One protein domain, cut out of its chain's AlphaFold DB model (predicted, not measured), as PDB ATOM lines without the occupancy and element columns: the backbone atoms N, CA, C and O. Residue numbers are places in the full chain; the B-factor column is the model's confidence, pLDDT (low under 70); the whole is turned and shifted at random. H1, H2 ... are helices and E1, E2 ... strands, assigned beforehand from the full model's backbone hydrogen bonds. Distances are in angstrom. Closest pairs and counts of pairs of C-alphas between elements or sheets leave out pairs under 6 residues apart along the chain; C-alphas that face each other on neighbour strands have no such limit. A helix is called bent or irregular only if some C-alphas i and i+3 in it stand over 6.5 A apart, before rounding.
ATOM      1  N   GLY A 511     -61.331 -22.657 -10.545       56.31
ATOM      2  CA  GLY A 511     -61.829 -23.880 -11.182       56.31
ATOM      3  C   GLY A 511     -63.164 -23.690 -11.910       56.31
ATOM      4  O   GLY A 511     -63.379 -24.318 -12.943       56.31
ATOM      5  N   ILE A 512     -64.031 -22.799 -11.412       52.12
ATOM      6  CA  ILE A 512     -65.361 -22.543 -11.989       52.12
ATOM      7  C   ILE A 512     -65.294 -21.438 -13.055       52.12
ATOM      8  O   ILE A 512     -65.934 -21.533 -14.101       52.12
ATOM      9  N   GLU A 513     -64.430 -20.439 -12.864       55.94
ATOM     10  CA  GLU A 513     -64.147 -19.403 -13.871       55.94
ATOM     11  C   GLU A 513     -63.663 -19.971 -15.213       55.94
ATOM     12  O   GLU A 513     -63.951 -19.405 -16.271       55.94
ATOM     13  N   ASN A 514     -62.971 -21.114 -15.178       48.03
ATOM     14  CA  ASN A 514     -62.546 -21.845 -16.367       48.03
ATOM     15  C   ASN A 514     -63.744 -22.253 -17.256       48.03
ATOM     16  O   ASN A 514     -63.684 -22.111 -18.478       48.03
ATOM     17  N   GLU A 515     -64.879 -22.673 -16.681       45.22
ATOM     18  CA  GLU A 515     -66.069 -23.038 -17.468       45.22
ATOM     19  C   GLU A 515     -66.700 -21.836 -18.193       45.22
ATOM     20  O   GLU A 515     -67.242 -21.988 -19.293       45.22
ATOM     21  N   ALA A 516     -66.610 -20.635 -17.610       43.81
ATOM     22  CA  ALA A 516     -67.104 -19.395 -18.209       43.81
ATOM     23  C   ALA A 516     -66.166 -18.854 -19.309       43.81
ATOM     24  O   ALA A 516     -66.638 -18.343 -20.329       43.81
ATOM     25  N   LEU A 517     -64.846 -19.013 -19.149       41.50
ATOM     26  CA  LEU A 517     -63.843 -18.665 -20.168       41.50
ATOM     27  C   LEU A 517     -63.953 -19.563 -21.413       41.50
ATOM     28  O   LEU A 517     -63.900 -19.063 -22.539       41.50
ATOM     29  N   VAL A 518     -64.184 -20.867 -21.229       40.03
ATOM     30  CA  VAL A 518     -64.359 -21.844 -22.324       40.03
ATOM     31  C   VAL A 518     -65.660 -21.610 -23.114       40.03
ATOM     32  O   VAL A 518     -65.717 -21.895 -24.309       40.03
ATOM     33  N   LYS A 519     -66.698 -21.028 -22.494       33.28
ATOM     34  CA  LYS A 519     -67.997 -20.722 -23.133       33.28
ATOM     35  C   LYS A 519     -68.049 -19.372 -23.873       33.28
ATOM     36  O   LYS A 519     -69.110 -18.987 -24.361       33.28
ATOM     37  N   GLY A 520     -66.925 -18.663 -24.012       33.97
ATOM     38  CA  GLY A 520     -66.821 -17.465 -24.859       33.97
ATOM     39  C   GLY A 520     -67.470 -16.193 -24.296       33.97
ATOM     40  O   GLY A 520     -67.585 -15.195 -25.010       33.97
ATOM     41  N   SER A 521     -67.871 -16.174 -23.024       35.75
ATOM     42  CA  SER A 521     -68.365 -14.964 -22.361       35.75
ATOM     43  C   SER A 521     -67.207 -14.039 -21.963       35.75
ATOM     44  O   SER A 521     -66.752 -14.042 -20.827       35.75
ATOM     45  N   GLN A 522     -66.750 -13.195 -22.895       37.59
ATOM     46  CA  GLN A 522     -65.916 -12.019 -22.595       37.59
ATOM     47  C   GLN A 522     -66.742 -10.909 -21.918       37.59
ATOM     48  O   GLN A 522     -66.933  -9.825 -22.472       37.59
ATOM     49  N   LYS A 523     -67.276 -11.161 -20.725       33.12
ATOM     50  CA  LYS A 523     -67.892 -10.107 -19.907       33.12
ATOM     51  C   LYS A 523     -67.376 -10.196 -18.477       33.12
ATOM     52  O   LYS A 523     -68.004 -10.795 -17.619       33.12
ATOM     53  N   GLY A 524     -66.207  -9.595 -18.276       35.22
ATOM     54  CA  GLY A 524     -65.566  -9.404 -16.979       35.22
ATOM     55  C   GLY A 524     -64.058  -9.275 -17.161       35.22
ATOM     56  O   GLY A 524     -63.405 -10.240 -17.543       35.22
ATOM     57  N   GLY A 525     -63.511  -8.076 -16.953       40.94
ATOM     58  CA  GLY A 525     -62.078  -7.784 -17.049       40.94
ATOM     59  C   GLY A 525     -61.279  -8.431 -15.918       40.94
ATOM     60  O   GLY A 525     -60.812  -7.741 -15.019       40.94
ATOM     61  N   ALA A 526     -61.147  -9.756 -15.936       48.09
ATOM     62  CA  ALA A 526     -60.348 -10.473 -14.957       48.09
ATOM     63  C   ALA A 526     -58.854 -10.318 -15.292       48.09
ATOM     64  O   ALA A 526     -58.378 -10.827 -16.305       48.09
ATOM     65  N   LEU A 527     -58.114  -9.641 -14.407       52.84
ATOM     66  CA  LEU A 527     -56.661  -9.411 -14.500       52.84
ATOM     67  C   LEU A 527     -55.807 -10.684 -14.464       52.84
ATOM     68  O   LEU A 527     -54.598 -10.659 -14.674       52.84
ATOM     69  N   PHE A 528     -56.430 -11.808 -14.160       57.72
ATOM     70  CA  PHE A 528     -55.822 -13.123 -14.145       57.72
ATOM     71  C   PHE A 528     -56.902 -14.122 -14.561       57.72
ATOM     72  O   PHE A 528     -58.080 -13.821 -14.389       57.72
ATOM     73  N   GLY A 529     -56.553 -15.286 -15.090       60.34
ATOM     74  CA  GLY A 529     -57.486 -16.364 -15.422       60.34
ATOM     75  C   GLY A 529     -56.752 -17.695 -15.482       60.34
ATOM     76  O   GLY A 529     -55.608 -17.734 -15.926       60.34
ATOM     77  N   LEU A 530     -57.384 -18.780 -15.033       62.00
ATOM     78  CA  LEU A 530     -56.796 -20.117 -15.092       62.00
ATOM     79  C   LEU A 530     -57.586 -21.024 -16.028       62.00
ATOM     80  O   LEU A 530     -58.808 -21.110 -15.945       62.00
ATOM     81  N   GLY A 531     -56.855 -21.721 -16.891       62.31
ATOM     82  CA  GLY A 531     -57.333 -22.849 -17.671       62.31
ATOM     83  C   GLY A 531     -56.781 -24.147 -17.097       62.31
ATOM     84  O   GLY A 531     -55.571 -24.292 -16.940       62.31
ATOM     85  N   PHE A 532     -57.656 -25.097 -16.796       66.50
ATOM     86  CA  PHE A 532     -57.270 -26.456 -16.424       66.50
ATOM     87  C   PHE A 532     -57.428 -27.361 -17.647       66.50
ATOM     88  O   PHE A 532     -58.545 -27.598 -18.105       66.50
ATOM     89  N   GLU A 533     -56.311 -27.850 -18.180       68.31
ATOM     90  CA  GLU A 533     -56.278 -28.890 -19.214       68.31
ATOM     91  C   GLU A 533     -55.988 -30.252 -18.568       68.31
ATOM     92  O   GLU A 533     -55.667 -30.324 -17.390       68.31
ATOM     93  N   SER A 534     -56.083 -31.370 -19.288       64.00
ATOM     94  CA  SER A 534     -55.981 -32.713 -18.679       64.00
ATOM     95  C   SER A 534     -54.684 -32.991 -17.890       64.00
ATOM     96  O   SER A 534     -54.708 -33.809 -16.970       64.00
ATOM     97  N   ASN A 535     -53.576 -32.308 -18.214       76.44
ATOM     98  CA  ASN A 535     -52.260 -32.523 -17.587       76.44
ATOM     99  C   ASN A 535     -51.590 -31.242 -17.058       76.44
ATOM    100  O   ASN A 535     -50.647 -31.323 -16.269       76.44
ATOM    101  N   GLU A 536     -52.050 -30.065 -17.481       80.19
ATOM    102  CA  GLU A 536     -51.398 -28.788 -17.191       80.19
ATOM    103  C   GLU A 536     -52.412 -27.742 -16.697       80.19
ATOM    104  O   GLU A 536     -53.619 -27.840 -16.933       80.19
ATOM    105  N   ILE A 537     -51.912 -26.755 -15.960       76.94
ATOM    106  CA  ILE A 537     -52.618 -25.543 -15.546       76.94
ATOM    107  C   ILE A 537     -52.031 -24.398 -16.359       76.94
ATOM    108  O   ILE A 537     -50.837 -24.121 -16.257       76.94
ATOM    109  N   THR A 538     -52.861 -23.718 -17.140       77.94
ATOM    110  CA  THR A 538     -52.482 -22.519 -17.884       77.94
ATOM    111  C   THR A 538     -52.960 -21.283 -17.133       77.94
ATOM    112  O   THR A 538     -54.156 -21.048 -17.009       77.94
ATOM    113  N   ALA A 539     -52.026 -20.474 -16.648       74.50
ATOM    114  CA  ALA A 539     -52.276 -19.175 -16.053       74.50
ATOM    115  C   ALA A 539     -52.163 -18.060 -17.093       74.50
ATOM    116  O   ALA A 539     -51.125 -17.893 -17.732       74.50
ATOM    117  N   GLN A 540     -53.227 -17.280 -17.245       74.94
ATOM    118  CA  GLN A 540     -53.270 -16.055 -18.030       74.94
ATOM    119  C   GLN A 540     -53.207 -14.855 -17.080       74.94
ATOM    120  O   GLN A 540     -54.027 -14.759 -16.175       74.94
ATOM    121  N   ILE A 541     -52.260 -13.940 -17.275       73.62
ATOM    122  CA  ILE A 541     -51.979 -12.826 -16.357       73.62
ATOM    123  C   ILE A 541     -51.927 -11.523 -17.143       73.62
ATOM    124  O   ILE A 541     -51.137 -11.406 -18.073       73.62
ATOM    125  N   GLU A 542     -52.740 -10.541 -16.771       74.62
ATOM    126  CA  GLU A 542     -52.640  -9.167 -17.266       74.62
ATOM    127  C   GLU A 542     -51.565  -8.436 -16.450       74.62
ATOM    128  O   GLU A 542     -51.758  -8.109 -15.280       74.62
ATOM    129  N   LEU A 543     -50.404  -8.209 -17.059       73.38
ATOM    130  CA  LEU A 543     -49.309  -7.454 -16.463       73.38
ATOM    131  C   LEU A 543     -49.501  -5.947 -16.674       73.38
ATOM    132  O   LEU A 543     -50.022  -5.533 -17.718       73.38
ATOM    133  N   PRO A 544     -49.019  -5.109 -15.737       71.94
ATOM    134  CA  PRO A 544     -49.121  -3.654 -15.803       71.94
ATOM    135  C   PRO A 544     -48.086  -3.057 -16.763       71.94
ATOM    136  O   PRO A 544     -47.281  -2.207 -16.405       71.94
ATOM    137  N   ILE A 545     -48.100  -3.526 -18.007       71.25
ATOM    138  CA  ILE A 545     -47.209  -3.094 -19.077       71.25
ATOM    139  C   ILE A 545     -48.058  -2.432 -20.159       71.25
ATOM    140  O   ILE A 545     -49.133  -2.921 -20.523       71.25
ATOM    141  N   ARG A 546     -47.567  -1.309 -20.688       68.69
ATOM    142  CA  ARG A 546     -48.159  -0.633 -21.844       68.69
ATOM    143  C   ARG A 546     -47.551  -1.194 -23.129       68.69
ATOM    144  O   ARG A 546     -46.443  -0.824 -23.501       68.69
ATOM    145  N   ALA A 547     -48.296  -2.049 -23.828       65.31
ATOM    146  CA  ALA A 547     -47.911  -2.591 -25.130       65.31
ATOM    147  C   ALA A 547     -48.818  -2.009 -26.229       65.31
ATOM    148  O   ALA A 547     -50.045  -2.077 -26.144       65.31
ATOM    149  N   GLY A 548     -48.231  -1.379 -27.254       62.44
ATOM    150  CA  GLY A 548     -48.990  -0.815 -28.384       62.44
ATOM    151  C   GLY A 548     -50.011   0.271 -28.003       62.44
ATOM    152  O   GLY A 548     -51.040   0.406 -28.662       62.44
ATOM    153  N   GLY A 549     -49.767   1.018 -26.918       61.91
ATOM    154  CA  GLY A 549     -50.650   2.089 -26.437       61.91
ATOM    155  C   GLY A 549     -51.830   1.633 -25.568       61.91
ATOM    156  O   GLY A 549     -52.590   2.483 -25.106       61.91
ATOM    157  N   LYS A 550     -51.981   0.329 -25.304       64.50
ATOM    158  CA  LYS A 550     -52.981  -0.217 -24.372       64.50
ATOM    159  C   LYS A 550     -52.314  -0.706 -23.086       64.50
ATOM    160  O   LYS A 550     -51.234  -1.289 -23.133       64.50
ATOM    161  N   LEU A 551     -52.961  -0.448 -21.951       64.69
ATOM    162  CA  LEU A 551     -52.585  -1.010 -20.653       64.69
ATOM    163  C   LEU A 551     -53.063  -2.467 -20.575       64.69
ATOM    164  O   LEU A 551     -54.203  -2.738 -20.956       64.69
ATOM    165  N   GLY A 552     -52.209  -3.357 -20.070       66.81
ATOM    166  CA  GLY A 552     -52.549  -4.758 -19.819       66.81
ATOM    167  C   GLY A 552     -51.937  -5.700 -20.852       66.81
ATOM    168  O   GLY A 552     -52.593  -6.087 -21.820       66.81
ATOM    169  N   HIS A 553     -50.670  -6.072 -20.655       75.38
ATOM    170  CA  HIS A 553     -49.998  -7.082 -21.476       75.38
ATOM    171  C   HIS A 553     -50.318  -8.476 -20.931       75.38
ATOM    172  O   HIS A 553     -50.050  -8.763 -19.767       75.38
ATOM    173  N   ILE A 554     -50.898  -9.345 -21.759       78.38
ATOM    174  CA  ILE A 554     -51.345 -10.666 -21.319       78.38
ATOM    175  C   ILE A 554     -50.224 -11.690 -21.490       78.38
ATOM    176  O   ILE A 554     -49.869 -12.049 -22.609       78.38
ATOM    177  N   VAL A 555     -49.755 -12.230 -20.373       77.75
ATOM    178  CA  VAL A 555     -48.829 -13.360 -20.318       77.75
ATOM    179  C   VAL A 555     -49.597 -14.660 -20.131       77.75
ATOM    180  O   VAL A 555     -50.547 -14.718 -19.355       77.75
ATOM    181  N   ARG A 556     -49.165 -15.723 -20.818       81.75
ATOM    182  CA  ARG A 556     -49.669 -17.085 -20.614       81.75
ATOM    183  C   ARG A 556     -48.542 -18.000 -20.183       81.75
ATOM    184  O   ARG A 556     -47.536 -18.111 -20.874       81.75
ATOM    185  N   LEU A 557     -48.732 -18.662 -19.053       81.00
ATOM    186  CA  LEU A 557     -47.767 -19.581 -18.474       81.00
ATOM    187  C   LEU A 557     -48.441 -20.891 -18.153       81.00
ATOM    188  O   LEU A 557     -49.597 -20.916 -17.759       81.00
ATOM    189  N   THR A 558     -47.700 -21.973 -18.301       83.19
ATOM    190  CA  THR A 558     -48.243 -23.308 -18.121       83.19
ATOM    191  C   THR A 558     -47.416 -24.039 -17.084       83.19
ATOM    192  O   THR A 558     -46.190 -23.952 -17.116       83.19
ATOM    193  N   PHE A 559     -48.082 -24.745 -16.177       82.25
ATOM    194  CA  PHE A 559     -47.490 -25.499 -15.076       82.25
ATOM    195  C   PHE A 559     -48.086 -26.908 -15.030       82.25
ATOM    196  O   PHE A 559     -49.220 -27.092 -15.472       82.25
ATOM    197  N   PRO A 560     -47.381 -27.914 -14.494       83.06
ATOM    198  CA  PRO A 560     -47.965 -29.241 -14.366       83.06
ATOM    199  C   PRO A 560     -49.042 -29.261 -13.279       83.06
ATOM    200  O   PRO A 560     -48.952 -28.547 -12.279       83.06
ATOM    201  N   GLN A 561     -50.051 -30.116 -13.452       81.94
ATOM    202  CA  GLN A 561     -50.993 -30.417 -12.375       81.94
ATOM    203  C   GLN A 561     -50.376 -31.359 -11.343       81.94
ATOM    204  O   GLN A 561     -49.644 -32.287 -11.692       81.94
ATOM    205  N   VAL A 562     -50.751 -31.180 -10.071       82.62
ATOM    206  CA  VAL A 562     -50.285 -32.046  -8.976       82.62
ATOM    207  C   VAL A 562     -50.620 -33.519  -9.224       82.62
ATOM    208  O   VAL A 562     -49.783 -34.386  -8.991       82.62
ATOM    209  N   GLU A 563     -51.805 -33.809  -9.764       83.38
ATOM    210  CA  GLU A 563     -52.234 -35.180 -10.048       83.38
ATOM    211  C   GLU A 563     -51.408 -35.823 -11.165       83.38
ATOM    212  O   GLU A 563     -51.082 -37.005 -11.086       83.38
ATOM    213  N   GLU A 564     -50.988 -35.053 -12.172       87.19
ATOM    214  CA  GLU A 564     -50.069 -35.555 -13.198       87.19
ATOM    215  C   GLU A 564     -48.667 -35.784 -12.623       87.19
ATOM    216  O   GLU A 564     -48.063 -36.825 -12.875       87.19
ATOM    217  N   ALA A 565     -48.169 -34.872 -11.786       87.38
ATOM    218  CA  ALA A 565     -46.881 -35.041 -11.117       87.38
ATOM    219  C   ALA A 565     -46.864 -36.294 -10.211       87.38
ATOM    220  O   ALA A 565     -45.875 -37.036 -10.201       87.38
ATOM    221  N   LYS A 566     -47.970 -36.587  -9.512       88.75
ATOM    222  CA  LYS A 566     -48.162 -37.833  -8.749       88.75
ATOM    223  C   LYS A 566     -48.191 -39.062  -9.658       88.75
ATOM    224  O   LYS A 566     -47.448 -40.013  -9.414       88.75
ATOM    225  N   ARG A 567     -48.980 -39.045 -10.743       89.31
ATOM    226  CA  ARG A 567     -49.045 -40.147 -11.731       89.31
ATOM    227  C   ARG A 567     -47.677 -40.472 -12.326       89.31
ATOM    228  O   ARG A 567     -47.331 -41.638 -12.492       89.31
ATOM    229  N   GLN A 568     -46.880 -39.444 -12.596       88.69
ATOM    230  CA  GLN A 568     -45.519 -39.578 -13.104       88.69
ATOM    231  C   GLN A 568     -44.505 -39.934 -12.009       88.69
ATOM    232  O   GLN A 568     -43.314 -40.003 -12.300       88.69
ATOM    233  N   ASN A 569     -44.913 -40.191 -10.762       87.94
ATOM    234  CA  ASN A 569     -44.020 -40.481  -9.635       87.94
ATOM    235  C   ASN A 569     -42.904 -39.423  -9.481       87.94
ATOM    236  O   ASN A 569     -41.729 -39.747  -9.293       87.94
ATOM    237  N   VAL A 570     -43.265 -38.151  -9.659       87.56
ATOM    238  CA  VAL A 570     -42.393 -36.993  -9.413       87.56
ATOM    239  C   VAL A 570     -42.494 -36.589  -7.944       87.56
ATOM    240  O   VAL A 570     -41.486 -36.259  -7.324       87.56
ATOM    241  N   VAL A 571     -43.698 -36.660  -7.379       88.12
ATOM    242  CA  VAL A 571     -44.033 -36.300  -5.994       88.12
ATOM    243  C   VAL A 571     -45.063 -37.281  -5.433       88.12
ATOM    244  O   VAL A 571     -45.853 -37.823  -6.201       88.12
ATOM    245  N   ASP A 572     -45.084 -37.486  -4.114       86.25
ATOM    246  CA  ASP A 572     -46.085 -38.360  -3.465       86.25
ATOM    247  C   ASP A 572     -47.315 -37.608  -2.949       86.25
ATOM    248  O   ASP A 572     -48.394 -38.174  -2.805       86.25
ATOM    249  N   ASN A 573     -47.151 -36.329  -2.622       81.88
ATOM    250  CA  ASN A 573     -48.167 -35.532  -1.945       81.88
ATOM    251  C   ASN A 573     -48.023 -34.043  -2.287       81.88
ATOM    252  O   ASN A 573     -47.050 -33.604  -2.903       81.88
ATOM    253  N   GLU A 574     -48.998 -33.252  -1.857       78.62
ATOM    254  CA  GLU A 574     -49.098 -31.817  -2.121       78.62
ATOM    255  C   GLU A 574     -47.943 -31.028  -1.490       78.62
ATOM    256  O   GLU A 574     -47.529 -30.008  -2.037       78.62
ATOM    257  N   ARG A 575     -47.370 -31.508  -0.373       78.69
ATOM    258  CA  ARG A 575     -46.210 -30.854   0.263       78.69
ATOM    259  C   ARG A 575     -44.971 -30.981  -0.617       78.69
ATOM    260  O   ARG A 575     -44.268 -30.001  -0.842       78.69
ATOM    261  N   GLU A 576     -44.713 -32.181  -1.135       84.06
ATOM    262  CA  GLU A 576     -43.622 -32.401  -2.086       84.06
ATOM    263  C   GLU A 576     -43.835 -31.601  -3.374       84.06
ATOM    264  O   GLU A 576     -42.882 -31.030  -3.905       84.06
ATOM    265  N   TRP A 577     -45.084 -31.502  -3.837       84.31
ATOM    266  CA  TRP A 577     -45.450 -30.687  -4.993       84.31
ATOM    267  C   TRP A 577     -45.168 -29.195  -4.790       84.31
ATOM    268  O   TRP A 577     -44.547 -28.572  -5.651       84.31
ATOM    269  N   LEU A 578     -45.547 -28.625  -3.643       81.62
ATOM    270  CA  LEU A 578     -45.251 -27.230  -3.299       81.62
ATOM    271  C   LEU A 578     -43.744 -26.942  -3.353       81.62
ATOM    272  O   LEU A 578     -43.321 -25.962  -3.966       81.62
ATOM    273  N   ARG A 579     -42.923 -27.832  -2.782       82.62
ATOM    274  CA  ARG A 579     -41.454 -27.714  -2.821       82.62
ATOM    275  C   ARG A 579     -40.904 -27.854  -4.242       82.62
ATOM    276  O   ARG A 579     -40.003 -27.114  -4.630       82.62
ATOM    277  N   ALA A 580     -41.449 -28.777  -5.032       86.12
ATOM    278  CA  ALA A 580     -41.083 -28.944  -6.435       86.12
ATOM    279  C   ALA A 580     -41.390 -27.685  -7.262       86.12
ATOM    280  O   ALA A 580     -40.544 -27.243  -8.040       86.12
ATOM    281  N   LEU A 581     -42.550 -27.057  -7.057       84.69
ATOM    282  CA  LEU A 581     -42.889 -25.817  -7.750       84.69
ATOM    283  C   LEU A 581     -41.990 -24.649  -7.321       84.69
ATOM    284  O   LEU A 581     -41.531 -23.892  -8.172       84.69
ATOM    285  N   GLN A 582     -41.672 -24.524  -6.031       84.31
ATOM    286  CA  GLN A 582     -40.705 -23.526  -5.560       84.31
ATOM    287  C   GLN A 582     -39.337 -23.685  -6.246       84.31
ATOM    288  O   GLN A 582     -38.678 -22.688  -6.540       84.31
ATOM    289  N   ALA A 583     -38.923 -24.915  -6.572       88.56
ATOM    290  CA  ALA A 583     -37.678 -25.165  -7.301       88.56
ATOM    291  C   ALA A 583     -37.687 -24.566  -8.721       88.56
ATOM    292  O   ALA A 583     -36.649 -24.089  -9.185       88.56
ATOM    293  N   VAL A 584     -38.846 -24.563  -9.394       90.19
ATOM    294  CA  VAL A 584     -39.031 -23.946 -10.721       90.19
ATOM    295  C   VAL A 584     -38.767 -22.447 -10.636       90.19
ATOM    296  O   VAL A 584     -37.921 -21.927 -11.363       90.19
ATOM    297  N   PHE A 585     -39.441 -21.761  -9.712       87.69
ATOM    298  CA  PHE A 585     -39.283 -20.318  -9.539       87.69
ATOM    299  C   PHE A 585     -37.885 -19.932  -9.063       87.69
ATOM    300  O   PHE A 585     -37.299 -18.995  -9.599       87.69
ATOM    301  N   TYR A 586     -37.305 -20.708  -8.147       86.69
ATOM    302  CA  TYR A 586     -35.926 -20.520  -7.712       86.69
ATOM    303  C   TYR A 586     -34.937 -20.577  -8.884       86.69
ATOM    304  O   TYR A 586     -34.040 -19.742  -8.988       86.69
ATOM    305  N   ALA A 587     -35.094 -21.540  -9.795       91.56
ATOM    306  CA  ALA A 587     -34.211 -21.656 -10.950       91.56
ATOM    307  C   ALA A 587     -34.324 -20.453 -11.895       91.56
ATOM    308  O   ALA A 587     -33.298 -19.903 -12.308       91.56
ATOM    309  N   VAL A 588     -35.553 -20.001 -12.161       90.56
ATOM    310  CA  VAL A 588     -35.820 -18.789 -12.948       90.56
ATOM    311  C   VAL A 588     -35.212 -17.561 -12.277       90.56
ATOM    312  O   VAL A 588     -34.590 -16.747 -12.953       90.56
ATOM    313  N   GLU A 589     -35.346 -17.431 -10.957       85.88
ATOM    314  CA  GLU A 589     -34.800 -16.312 -10.193       85.88
ATOM    315  C   GLU A 589     -33.268 -16.265 -10.280       85.88
ATOM    316  O   GLU A 589     -32.696 -15.235 -10.640       85.88
ATOM    317  N   VAL A 590     -32.593 -17.391 -10.028       86.81
ATOM    318  CA  VAL A 590     -31.128 -17.497 -10.124       86.81
ATOM    319  C   VAL A 590     -30.647 -17.128 -11.529       86.81
ATOM    320  O   VAL A 590     -29.667 -16.394 -11.689       86.81
ATOM    321  N   ARG A 591     -31.350 -17.600 -12.562       91.12
ATOM    322  CA  ARG A 591     -31.032 -17.293 -13.959       91.12
ATOM    323  C   ARG A 591     -31.278 -15.823 -14.303       91.12
ATOM    324  O   ARG A 591     -30.443 -15.206 -14.962       91.12
ATOM    325  N   SER A 592     -32.368 -15.252 -13.798       86.38
ATOM    326  CA  SER A 592     -32.724 -13.836 -13.927       86.38
ATOM    327  C   SER A 592     -31.661 -12.920 -13.328       86.38
ATOM    328  O   SER A 592     -31.219 -11.981 -13.984       86.38
ATOM    329  N   GLN A 593     -31.163 -13.248 -12.137       82.38
ATOM    330  CA  GLN A 593     -30.092 -12.493 -11.484       82.38
ATOM    331  C   GLN A 593     -28.761 -12.576 -12.244       82.38
ATOM    332  O   GLN A 593     -28.000 -11.609 -12.271       82.38
ATOM    333  N   ALA A 594     -28.442 -13.727 -12.846       87.31
ATOM    334  CA  ALA A 594     -27.253 -13.863 -13.687       87.31
ATOM    335  C   ALA A 594     -27.365 -13.000 -14.955       87.31
ATOM    336  O   ALA A 594     -26.397 -12.335 -15.324       87.31
ATOM    337  N   PHE A 595     -28.550 -12.960 -15.571       88.06
ATOM    338  CA  PHE A 595     -28.837 -12.112 -16.729       88.06
ATOM    339  C   PHE A 595     -28.653 -10.626 -16.411       88.06
ATOM    340  O   PHE A 595     -27.930  -9.943 -17.133       88.06
ATOM    341  N   ASP A 596     -29.207 -10.151 -15.293       82.31
ATOM    342  CA  ASP A 596     -29.120  -8.737 -14.891       82.31
ATOM    343  C   ASP A 596     -27.677  -8.274 -14.640       82.31
ATOM    344  O   ASP A 596     -27.352  -7.101 -14.807       82.31
ATOM    345  N   ARG A 597     -26.782  -9.202 -14.282       82.62
ATOM    346  CA  ARG A 597     -25.351  -8.933 -14.068       82.62
ATOM    347  C   ARG A 597     -24.481  -9.154 -15.305       82.62
ATOM    348  O   ARG A 597     -23.259  -9.056 -15.198       82.62
ATOM    349  N   GLY A 598     -25.064  -9.514 -16.449       86.75
ATOM    350  CA  GLY A 598     -24.304  -9.896 -17.644       86.75
ATOM    351  C   GLY A 598     -23.397 -11.114 -17.419       86.75
ATOM    352  O   GLY A 598     -22.342 -11.230 -18.041       86.75
ATOM    353  N   GLN A 599     -23.767 -11.999 -16.490       90.56
ATOM    354  CA  GLN A 599     -23.031 -13.220 -16.165       90.56
ATOM    355  C   GLN A 599     -23.495 -14.391 -17.038       90.56
ATOM    356  O   GLN A 599     -24.562 -14.362 -17.652       90.56
ATOM    357  N   THR A 600     -22.700 -15.463 -17.070       92.62
ATOM    358  CA  THR A 600     -23.109 -16.719 -17.708       92.62
ATOM    359  C   THR A 600     -24.396 -17.235 -17.070       92.62
ATOM    360  O   THR A 600     -24.471 -17.393 -15.851       92.62
ATOM    361  N   LEU A 601     -25.403 -17.505 -17.902       92.31
ATOM    362  CA  LEU A 601     -26.701 -17.980 -17.440       92.31
ATOM    363  C   LEU A 601     -26.589 -19.438 -16.969       92.31
ATOM    364  O   LEU A 601     -26.221 -20.294 -17.775       92.31
ATOM    365  N   PRO A 602     -26.915 -19.741 -15.702       92.19
ATOM    366  CA  PRO A 602     -26.933 -21.112 -15.220       92.19
ATOM    367  C   PRO A 602     -28.069 -21.904 -15.874       92.19
ATOM    368  O   PRO A 602     -29.131 -21.364 -16.196       92.19
ATOM    369  N   GLU A 603     -27.852 -23.207 -16.044       93.94
ATOM    370  CA  GLU A 603     -28.898 -24.122 -16.495       93.94
ATOM    371  C   GLU A 603     -29.968 -24.284 -15.412       93.94
ATOM    372  O   GLU A 603     -29.658 -24.577 -14.253       93.94
ATOM    373  N   ASN A 604     -31.241 -24.163 -15.800       93.50
ATOM    374  CA  ASN A 604     -32.362 -24.314 -14.872       93.50
ATOM    375  C   ASN A 604     -32.349 -25.687 -14.181       93.50
ATOM    376  O   ASN A 604     -32.549 -25.762 -12.970       93.50
ATOM    377  N   ALA A 605     -32.004 -26.754 -14.909       93.19
ATOM    378  CA  ALA A 605     -31.861 -28.102 -14.363       93.19
ATOM    379  C   ALA A 605     -30.863 -28.170 -13.191       93.19
ATOM    380  O   ALA A 605     -31.124 -28.814 -12.172       93.19
ATOM    381  N   HIS A 606     -29.730 -27.467 -13.290       92.50
ATOM    382  CA  HIS A 606     -28.736 -27.436 -12.219       92.50
ATOM    383  C   HIS A 606     -29.281 -26.755 -10.955       92.50
ATOM    384  O   HIS A 606     -29.121 -27.275  -9.846       92.50
ATOM    385  N   SER A 607     -29.954 -25.614 -11.123       91.69
ATOM    386  CA  SER A 607     -30.558 -24.858 -10.022       91.69
ATOM    387  C   SER A 607     -31.698 -25.630  -9.354       91.69
ATOM    388  O   SER A 607     -31.725 -25.717  -8.125       91.69
ATOM    389  N   ILE A 608     -32.579 -26.262 -10.141       91.88
ATOM    390  CA  ILE A 608     -33.662 -27.126  -9.641       91.88
ATOM    391  C   ILE A 608     -33.074 -28.260  -8.805       91.88
ATOM    392  O   ILE A 608     -33.431 -28.413  -7.640       91.88
ATOM    393  N   ARG A 609     -32.119 -29.018  -9.354       90.00
ATOM    394  CA  ARG A 609     -31.498 -30.142  -8.640       90.00
ATOM    395  C   ARG A 609     -30.874 -29.704  -7.315       90.00
ATOM    396  O   ARG A 609     -31.025 -30.388  -6.306       90.00
ATOM    397  N   THR A 610     -30.194 -28.557  -7.317       87.69
ATOM    398  CA  THR A 610     -29.574 -27.977  -6.116       87.69
ATOM    399  C   THR A 610     -30.620 -27.626  -5.058       87.69
ATOM    400  O   THR A 610     -30.410 -27.893  -3.876       87.69
ATOM    401  N   PHE A 611     -31.757 -27.062  -5.472       86.44
ATOM    402  CA  PHE A 611     -32.864 -26.752  -4.572       86.44
ATOM    403  C   PHE A 611     -33.482 -28.019  -3.974       86.44
ATOM    404  O   PHE A 611     -33.578 -28.141  -2.753       86.44
ATOM    405  N   LEU A 612     -33.857 -28.983  -4.820       86.06
ATOM    406  CA  LEU A 612     -34.545 -30.203  -4.389       86.06
ATOM    407  C   LEU A 612     -33.689 -31.028  -3.415       86.06
ATOM    408  O   LEU A 612     -34.212 -31.538  -2.425       86.06
ATOM    409  N   ALA A 613     -32.371 -31.090  -3.640       82.56
ATOM    410  CA  ALA A 613     -31.434 -31.766  -2.742       82.56
ATOM    411  C   ALA A 613     -31.406 -31.135  -1.335       82.56
ATOM    412  O   ALA A 613     -31.278 -31.838  -0.335       82.56
ATOM    413  N   ARG A 614     -31.577 -29.809  -1.231       78.56
ATOM    414  CA  ARG A 614     -31.636 -29.090   0.057       78.56
ATOM    415  C   ARG A 614     -33.000 -29.224   0.749       78.56
ATOM    416  O   ARG A 614     -33.065 -29.272   1.983       78.56
ATOM    417  N   ALA A 615     -34.073 -29.344  -0.032       72.38
ATOM    418  CA  ALA A 615     -35.462 -29.431   0.432       72.38
ATOM    419  C   ALA A 615     -35.843 -30.789   1.076       72.38
ATOM    420  O   ALA A 615     -37.022 -31.029   1.354       72.38
ATOM    421  N   LYS A 616     -34.861 -31.680   1.323       68.25
ATOM    422  CA  LYS A 616     -35.033 -33.042   1.879       68.25
ATOM    423  C   LYS A 616     -36.113 -33.865   1.152       68.25
ATOM    424  O   LYS A 616     -36.812 -34.660   1.778       68.25
ATOM    425  N   LEU A 617     -36.274 -33.665  -0.158       69.19
ATOM    426  CA  LEU A 617     -37.096 -34.555  -0.979       69.19
ATOM    427  C   LEU A 617     -36.397 -35.918  -1.130       69.19
ATOM    428  O   LEU A 617     -35.167 -35.970  -1.039       69.19
ATOM    429  N   PRO A 618     -37.132 -37.021  -1.361       68.12
ATOM    430  CA  PRO A 618     -36.525 -38.347  -1.467       68.12
ATOM    431  C   PRO A 618     -35.450 -38.404  -2.564       68.12
ATOM    432  O   PRO A 618     -35.759 -38.279  -3.752       68.12
ATOM    433  N   GLU A 619     -34.187 -38.628  -2.175       67.00
ATOM    434  CA  GLU A 619     -33.024 -38.549  -3.081       67.00
ATOM    435  C   GLU A 619     -33.157 -39.448  -4.319       67.00
ATOM    436  O   GLU A 619     -32.703 -39.090  -5.406       67.00
ATOM    437  N   GLY A 620     -33.857 -40.581  -4.186       77.94
ATOM    438  CA  GLY A 620     -34.087 -41.539  -5.269       77.94
ATOM    439  C   GLY A 620     -34.863 -40.993  -6.477       77.94
ATOM    440  O   GLY A 620     -34.907 -41.666  -7.505       77.94
ATOM    441  N   ARG A 621     -35.459 -39.794  -6.390       85.12
ATOM    442  CA  ARG A 621     -36.246 -39.172  -7.476       85.12
ATOM    443  C   ARG A 621     -35.651 -37.882  -8.041       85.12
ATOM    444  O   ARG A 621     -36.198 -37.361  -9.012       85.12
ATOM    445  N   LEU A 622     -34.524 -37.396  -7.515       86.38
ATOM    446  CA  LEU A 622     -33.956 -36.081  -7.858       86.38
ATOM    447  C   LEU A 622     -33.771 -35.859  -9.364       86.38
ATOM    448  O   LEU A 622     -34.156 -34.812  -9.884       86.38
ATOM    449  N   SER A 623     -33.205 -36.836 -10.080       88.06
ATOM    450  CA  SER A 623     -32.986 -36.726 -11.529       88.06
ATOM    451  C   SER A 623     -34.303 -36.617 -12.296       88.06
ATOM    452  O   SER A 623     -34.446 -35.729 -13.129       88.06
ATOM    453  N   LYS A 624     -35.287 -37.461 -11.958       89.69
ATOM    454  CA  LYS A 624     -36.611 -37.464 -12.595       89.69
ATOM    455  C   LYS A 624     -37.371 -36.169 -12.316       89.69
ATOM    456  O   LYS A 624     -37.952 -35.593 -13.225       89.69
ATOM    457  N   GLN A 625     -37.331 -35.693 -11.072       90.69
ATOM    458  CA  GLN A 625     -37.927 -34.415 -10.682       90.69
ATOM    459  C   GLN A 625     -37.295 -33.252 -11.441       90.69
ATOM    460  O   GLN A 625     -38.000 -32.399 -11.970       90.69
ATOM    461  N   THR A 626     -35.966 -33.242 -11.541       92.38
ATOM    462  CA  THR A 626     -35.237 -32.205 -12.272       92.38
ATOM    463  C   THR A 626     -35.618 -32.199 -13.750       92.38
ATOM    464  O   THR A 626     -35.949 -31.143 -14.286       92.38
ATOM    465  N   GLU A 627     -35.610 -33.362 -14.402       93.44
ATOM    466  CA  GLU A 627     -35.982 -33.507 -15.814       93.44
ATOM    467  C   GLU A 627     -37.429 -33.068 -16.067       93.44
ATOM    468  O   GLU A 627     -37.685 -32.307 -16.997       93.44
ATOM    469  N   TYR A 628     -38.357 -33.469 -15.196       92.38
ATOM    470  CA  TYR A 628     -39.772 -33.122 -15.310       92.38
ATOM    471  C   TYR A 628     -40.043 -31.617 -15.145       92.38
ATOM    472  O   TYR A 628     -40.859 -31.052 -15.867       92.38
ATOM    473  N   LEU A 629     -39.364 -30.952 -14.204       92.56
ATOM    474  CA  LEU A 629     -39.609 -29.543 -13.866       92.56
ATOM    475  C   LEU A 629     -38.865 -28.554 -14.779       92.56
ATOM    476  O   LEU A 629     -39.314 -27.419 -14.946       92.56
ATOM    477  N   SER A 630     -37.739 -28.959 -15.375       94.31
ATOM    478  CA  SER A 630     -36.882 -28.064 -16.173       94.31
ATOM    479  C   SER A 630     -37.606 -27.368 -17.337       94.31
ATOM    480  O   SER A 630     -37.461 -26.148 -17.448       94.31
ATOM    481  N   PRO A 631     -38.452 -28.049 -18.143       93.81
ATOM    482  CA  PRO A 631     -39.186 -27.402 -19.232       93.81
ATOM    483  C   PRO A 631     -40.092 -26.260 -18.761       93.81
ATOM    484  O   PRO A 631     -40.256 -25.264 -19.463       93.81
ATOM    485  N   TYR A 632     -40.670 -26.378 -17.564       91.94
ATOM    486  CA  TYR A 632     -41.523 -25.342 -16.983       91.94
ATOM    487  C   TYR A 632     -40.706 -24.124 -16.553       91.94
ATOM    488  O   TYR A 632     -41.093 -22.994 -16.847       91.94
ATOM    489  N   ALA A 633     -39.535 -24.340 -15.947       92.44
ATOM    490  CA  ALA A 633     -38.609 -23.254 -15.630       92.44
ATOM    491  C   ALA A 633     -38.103 -22.548 -16.897       92.44
ATOM    492  O   ALA A 633     -37.979 -21.325 -16.911       92.44
ATOM    493  N   ASP A 634     -37.852 -23.287 -17.980       93.75
ATOM    494  CA  ASP A 634     -37.446 -22.703 -19.262       93.75
ATOM    495  C   ASP A 634     -38.568 -21.882 -19.916       93.75
ATOM    496  O   ASP A 634     -38.291 -20.793 -20.417       93.75
ATOM    497  N   LYS A 635     -39.828 -22.342 -19.857       90.69
ATOM    498  CA  LYS A 635     -41.000 -21.572 -20.320       90.69
ATOM    499  C   LYS A 635     -41.147 -20.257 -19.547       90.69
ATOM    500  O   LYS A 635     -41.223 -19.197 -20.161       90.69
ATOM    501  N   VAL A 636     -41.126 -20.315 -18.211       89.69
ATOM    502  CA  VAL A 636     -41.229 -19.115 -17.359       89.69
ATOM    503  C   VAL A 636     -40.057 -18.164 -17.619       89.69
ATOM    504  O   VAL A 636     -40.251 -16.953 -17.718       89.69
ATOM    505  N   TRP A 637     -38.843 -18.698 -17.776       91.81
ATOM    506  CA  TRP A 637     -37.668 -17.903 -18.121       91.81
ATOM    507  C   TRP A 637     -37.796 -17.224 -19.488       91.81
ATOM    508  O   TRP A 637     -37.455 -16.050 -19.600       91.81
ATOM    509  N   ALA A 638     -38.282 -17.926 -20.515       90.81
ATOM    510  CA  ALA A 638     -38.463 -17.360 -21.850       90.81
ATOM    511  C   ALA A 638     -39.405 -16.151 -21.819       90.81
ATOM    512  O   ALA A 638     -39.047 -15.093 -22.331       90.81
ATOM    513  N   THR A 639     -40.538 -16.278 -21.126       87.62
ATOM    514  CA  THR A 639     -41.464 -15.167 -20.893       87.62
ATOM    515  C   THR A 639     -40.793 -14.023 -20.139       87.62
ATOM    516  O   THR A 639     -40.874 -12.877 -20.560       87.62
ATOM    517  N   LEU A 640     -40.092 -14.301 -19.035       86.19
ATOM    518  CA  LEU A 640     -39.427 -13.247 -18.264       86.19
ATOM    519  C   LEU A 640     -38.358 -12.517 -19.090       86.19
ATOM    520  O   LEU A 640     -38.201 -11.305 -18.963       86.19
ATOM    521  N   LYS A 641     -37.623 -13.249 -19.929       88.62
ATOM    522  CA  LYS A 641     -36.611 -12.694 -20.825       88.62
ATOM    523  C   LYS A 641     -37.242 -11.782 -21.882       88.62
ATOM    524  O   LYS A 641     -36.741 -10.681 -22.071       88.62
ATOM    525  N   GLU A 642     -38.337 -12.210 -22.506       86.31
ATOM    526  CA  GLU A 642     -39.115 -11.395 -23.451       86.31
ATOM    527  C   GLU A 642     -39.582 -10.089 -22.796       86.31
ATOM    528  O   GLU A 642     -39.300  -9.014 -23.309       86.31
ATOM    529  N   LEU A 643     -40.180 -10.157 -21.602       80.88
ATOM    530  CA  LEU A 643     -40.616  -8.960 -20.870       80.88
ATOM    531  C   LEU A 643     -39.445  -8.011 -20.552       80.88
ATOM    532  O   LEU A 643     -39.561  -6.790 -20.695       80.88
ATOM    533  N   LYS A 644     -38.288  -8.558 -20.165       82.19
ATOM    534  CA  LYS A 644     -37.077  -7.767 -19.906       82.19
ATOM    535  C   LYS A 644     -36.551  -7.086 -21.168       82.19
ATOM    536  O   LYS A 644     -36.202  -5.911 -21.111       82.19
ATOM    537  N   GLU A 645     -36.475  -7.807 -22.282       84.06
ATOM    538  CA  GLU A 645     -35.901  -7.310 -23.537       84.06
ATOM    539  C   GLU A 645     -36.854  -6.364 -24.286       84.06
ATOM    540  O   GLU A 645     -36.409  -5.340 -24.804       84.06
ATOM    541  N   GLU A 646     -38.155  -6.657 -24.316       76.56
ATOM    542  CA  GLU A 646     -39.151  -5.905 -25.094       76.56
ATOM    543  C   GLU A 646     -39.837  -4.782 -24.307       76.56
ATOM    544  O   GLU A 646     -40.315  -3.806 -24.895       76.56
ATOM    545  N   HIS A 647     -39.911  -4.901 -22.980       68.56
ATOM    546  CA  HIS A 647     -40.648  -3.962 -22.127       68.56
ATOM    547  C   HIS A 647     -39.793  -3.323 -21.031       68.56
ATOM    548  O   HIS A 647     -40.292  -2.477 -20.286       68.56
ATOM    549  N   GLY A 648     -38.503  -3.677 -20.956       64.38
ATOM    550  CA  GLY A 648     -37.590  -3.176 -19.929       64.38
ATOM    551  C   GLY A 648     -37.976  -3.639 -18.525       64.38
ATOM    552  O   GLY A 648     -37.653  -2.964 -17.547       64.38
ATOM    553  N   ASP A 649     -38.709  -4.752 -18.417       64.88
ATOM    554  CA  ASP A 649     -39.392  -5.109 -17.184       64.88
ATOM    555  C   ASP A 649     -39.309  -6.598 -16.842       64.88
ATOM    556  O   ASP A 649     -39.860  -7.459 -17.518       64.88
ATOM    557  N   GLY A 650     -38.633  -6.900 -15.734       61.78
ATOM    558  CA  GLY A 650     -38.581  -8.235 -15.139       61.78
ATOM    559  C   GLY A 650     -39.103  -8.291 -13.707       61.78
ATOM    560  O   GLY A 650     -38.861  -9.280 -13.013       61.78
ATOM    561  N   ARG A 651     -39.778  -7.239 -13.230       75.12
ATOM    562  CA  ARG A 651     -40.146  -7.065 -11.812       75.12
ATOM    563  C   ARG A 651     -41.419  -7.825 -11.410       75.12
ATOM    564  O   ARG A 651     -41.852  -7.744 -10.268       75.12
ATOM    565  N   PHE A 652     -42.004  -8.623 -12.310       74.81
ATOM    566  CA  PHE A 652     -43.238  -9.380 -12.039       74.81
ATOM    567  C   PHE A 652     -43.046 -10.836 -11.629       74.81
ATOM    568  O   PHE A 652     -44.042 -11.505 -11.349       74.81
ATOM    569  N   LEU A 653     -41.812 -11.345 -11.551       77.81
ATOM    570  CA  LEU A 653     -41.574 -12.740 -11.156       77.81
ATOM    571  C   LEU A 653     -42.223 -13.065  -9.799       77.81
ATOM    572  O   LEU A 653     -42.878 -14.095  -9.666       77.81
ATOM    573  N   LYS A 654     -42.126 -12.144  -8.829       78.44
ATOM    574  CA  LYS A 654     -42.804 -12.259  -7.528       78.44
ATOM    575  C   LYS A 654     -44.323 -12.343  -7.680       78.44
ATOM    576  O   LYS A 654     -44.940 -13.226  -7.106       78.44
ATOM    577  N   THR A 655     -44.916 -11.459  -8.486       77.12
ATOM    578  CA  THR A 655     -46.365 -11.453  -8.754       77.12
ATOM    579  C   THR A 655     -46.835 -12.787  -9.327       77.12
ATOM    580  O   THR A 655     -47.847 -13.317  -8.879       77.12
ATOM    581  N   LEU A 656     -46.106 -13.327 -10.303       75.31
ATOM    582  CA  LEU A 656     -46.417 -14.616 -10.907       75.31
ATOM    583  C   LEU A 656     -46.346 -15.754  -9.883       75.31
ATOM    584  O   LEU A 656     -47.243 -16.594  -9.825       75.31
ATOM    585  N   GLU A 657     -45.275 -15.788  -9.096       79.69
ATOM    586  CA  GLU A 657     -45.086 -16.821  -8.087       79.69
ATOM    587  C   GLU A 657     -46.160 -16.752  -7.000       79.69
ATOM    588  O   GLU A 657     -46.751 -17.781  -6.686       79.69
ATOM    589  N   ASP A 658     -46.483 -15.558  -6.494       79.81
ATOM    590  CA  ASP A 658     -47.532 -15.362  -5.488       79.81
ATOM    591  C   ASP A 658     -48.900 -15.838  -6.008       79.81
ATOM    592  O   ASP A 658     -49.635 -16.502  -5.283       79.81
ATOM    593  N   LEU A 659     -49.226 -15.585  -7.281       75.62
ATOM    594  CA  LEU A 659     -50.473 -16.064  -7.891       75.62
ATOM    595  C   LEU A 659     -50.523 -17.598  -7.972       75.62
ATOM    596  O   LEU A 659     -51.539 -18.209  -7.634       75.62
ATOM    597  N   MET A 660     -49.424 -18.232  -8.388       76.00
ATOM    598  CA  MET A 660     -49.345 -19.692  -8.491       76.00
ATOM    599  C   MET A 660     -49.338 -20.378  -7.123       76.00
ATOM    600  O   MET A 660     -50.002 -21.398  -6.939       76.00
ATOM    601  N   LEU A 661     -48.622 -19.817  -6.148       80.75
ATOM    602  CA  LEU A 661     -48.660 -20.293  -4.769       80.75
ATOM    603  C   LEU A 661     -50.054 -20.100  -4.176       80.75
ATOM    604  O   LEU A 661     -50.588 -21.035  -3.590       80.75
ATOM    605  N   GLY A 662     -50.676 -18.938  -4.386       82.38
ATOM    606  CA  GLY A 662     -52.034 -18.643  -3.938       82.38
ATOM    607  C   GLY A 662     -53.046 -19.656  -4.469       82.38
ATOM    608  O   GLY A 662     -53.867 -20.147  -3.702       82.38
ATOM    609  N   LEU A 663     -52.943 -20.048  -5.741       76.44
ATOM    610  CA  LEU A 663     -53.746 -21.130  -6.315       76.44
ATOM    611  C   LEU A 663     -53.556 -22.445  -5.549       76.44
ATOM    612  O   LEU A 663     -54.530 -23.082  -5.148       76.44
ATOM    613  N   ILE A 664     -52.308 -22.869  -5.354       77.69
ATOM    614  CA  ILE A 664     -52.041 -24.187  -4.776       77.69
ATOM    615  C   ILE A 664     -52.450 -24.236  -3.310       77.69
ATOM    616  O   ILE A 664     -53.136 -25.165  -2.884       77.69
ATOM    617  N   LEU A 665     -52.070 -23.212  -2.553       84.50
ATOM    618  CA  LEU A 665     -52.399 -23.088  -1.141       84.50
ATOM    619  C   LEU A 665     -53.911 -22.995  -0.923       84.50
ATOM    620  O   LEU A 665     -54.404 -23.493   0.080       84.50
ATOM    621  N   LYS A 666     -54.657 -22.398  -1.854       82.12
ATOM    622  CA  LYS A 666     -56.108 -22.240  -1.730       82.12
ATOM    623  C   LYS A 666     -56.905 -23.489  -2.109       82.12
ATOM    624  O   LYS A 666     -57.965 -23.702  -1.534       82.12
ATOM    625  N   HIS A 667     -56.432 -24.290  -3.068       75.56
ATOM    626  CA  HIS A 667     -57.220 -25.401  -3.637       75.56
ATOM    627  C   HIS A 667     -56.707 -26.800  -3.300       75.56
ATOM    628  O   HIS A 667     -57.467 -27.760  -3.395       75.56
ATOM    629  N   TYR A 668     -55.433 -26.938  -2.936       75.19
ATOM    630  CA  TYR A 668     -54.806 -28.249  -2.738       75.19
ATOM    631  C   TYR A 668     -54.285 -28.460  -1.313       75.19
ATOM    632  O   TYR A 668     -54.105 -29.604  -0.898       75.19
ATOM    633  N   LEU A 669     -54.043 -27.393  -0.545       80.00
ATOM    634  CA  LEU A 669     -53.609 -27.519   0.846       80.00
ATOM    635  C   LEU A 669     -54.815 -27.590   1.793       80.00
ATOM    636  O   LEU A 669     -55.744 -26.797   1.688       80.00
TER     637      LEU A 669
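What this domain is: This is residues 511 to 669 of the 728 residues of the protein "Site-specific DNA-methyltransferase (adenine-specific)" of Deinococcus reticulitermitis (UniProt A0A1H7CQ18). A long, twisted sheet of three strands makes one end of a flat body; the long helix H5 runs along its edge strand E3, and H3 and H4 pack on H5. H6 runs alongside H3 and grazes the sheet, while H1 sits by E1 and residues 519 to 524 stick out. The 159 printed residues hold H1 E1 E2 E3 H2 H3 H4 H5 H6, a mixed class; the whole is compact, radius of gyration of the C-alphas 16.4 A, spanning 49 by 41 by 20 A.

How they stand to each other: Start at H1, residues 511 to 518, which only grazes the sheet; its C-alpha 514 is 5.5 A from C-alpha 531 of E1, residues 528 to 532, the closest pair. E1, E2, residues 536 to 547, and E3, residues 550 to 560, form a meander, each strand the antiparallel neighbour of the one before; find N 529 and O 540 at 2.8 A, N 539 and O 557 at 2.7 A. E2 bends by 80 degrees at residue 544. H2, residues 562 to 567, only just touches H3, residues 574 to 596, with 3 pairs of C-alphas within 8 A, the closest Val 562 and Trp 577, 6.4 A; H3 does so with residues 574 to 577 alone. The hub H3 touches H4, residues 604 to 614, closest C-alphas Ala 587 and Ser 607, 4.9 A. H3 touches H5, residues 619 to 647, closest C-alphas Val 584 and Ala 633, 5.0 A, at a steep tilt of 44 degrees, the same way. H3 touches H6, residues 653 to 667, at a shallow tilt of 5 degrees, opposite ways, closest C-alphas Phe 585 and Glu 657, 6.9 A. H5 has a height over the sheet of 10.4 A and stands at 10 degrees to E3 on the local plane, along the strands. Every O i to N i+4 pair is within hydrogen-bond range in H2, H3, H4 and H6; in H1 2 of 4, in H5 21 of 25.

Where its parts are: Find C-alpha 511 at (-61.829, -23.880, -11.182), where H1 begins. E3 is 31.1 A long, H3 33.1 A, and H5, irregular with C-alphas 620 and 623 8.0 A apart, 40.2 A. H6 ends at C-alpha 667, (-57.220, -25.401, -3.637).

The domain as a whole: The C-alphas farthest apart, Gly 549 and Gly 620, are 51.2 A apart. The printed part has no cut and no long link. Look for pLDDT under 70 at residues 511 to 534, 546 to 552, 616 to 619 and 647 to 650.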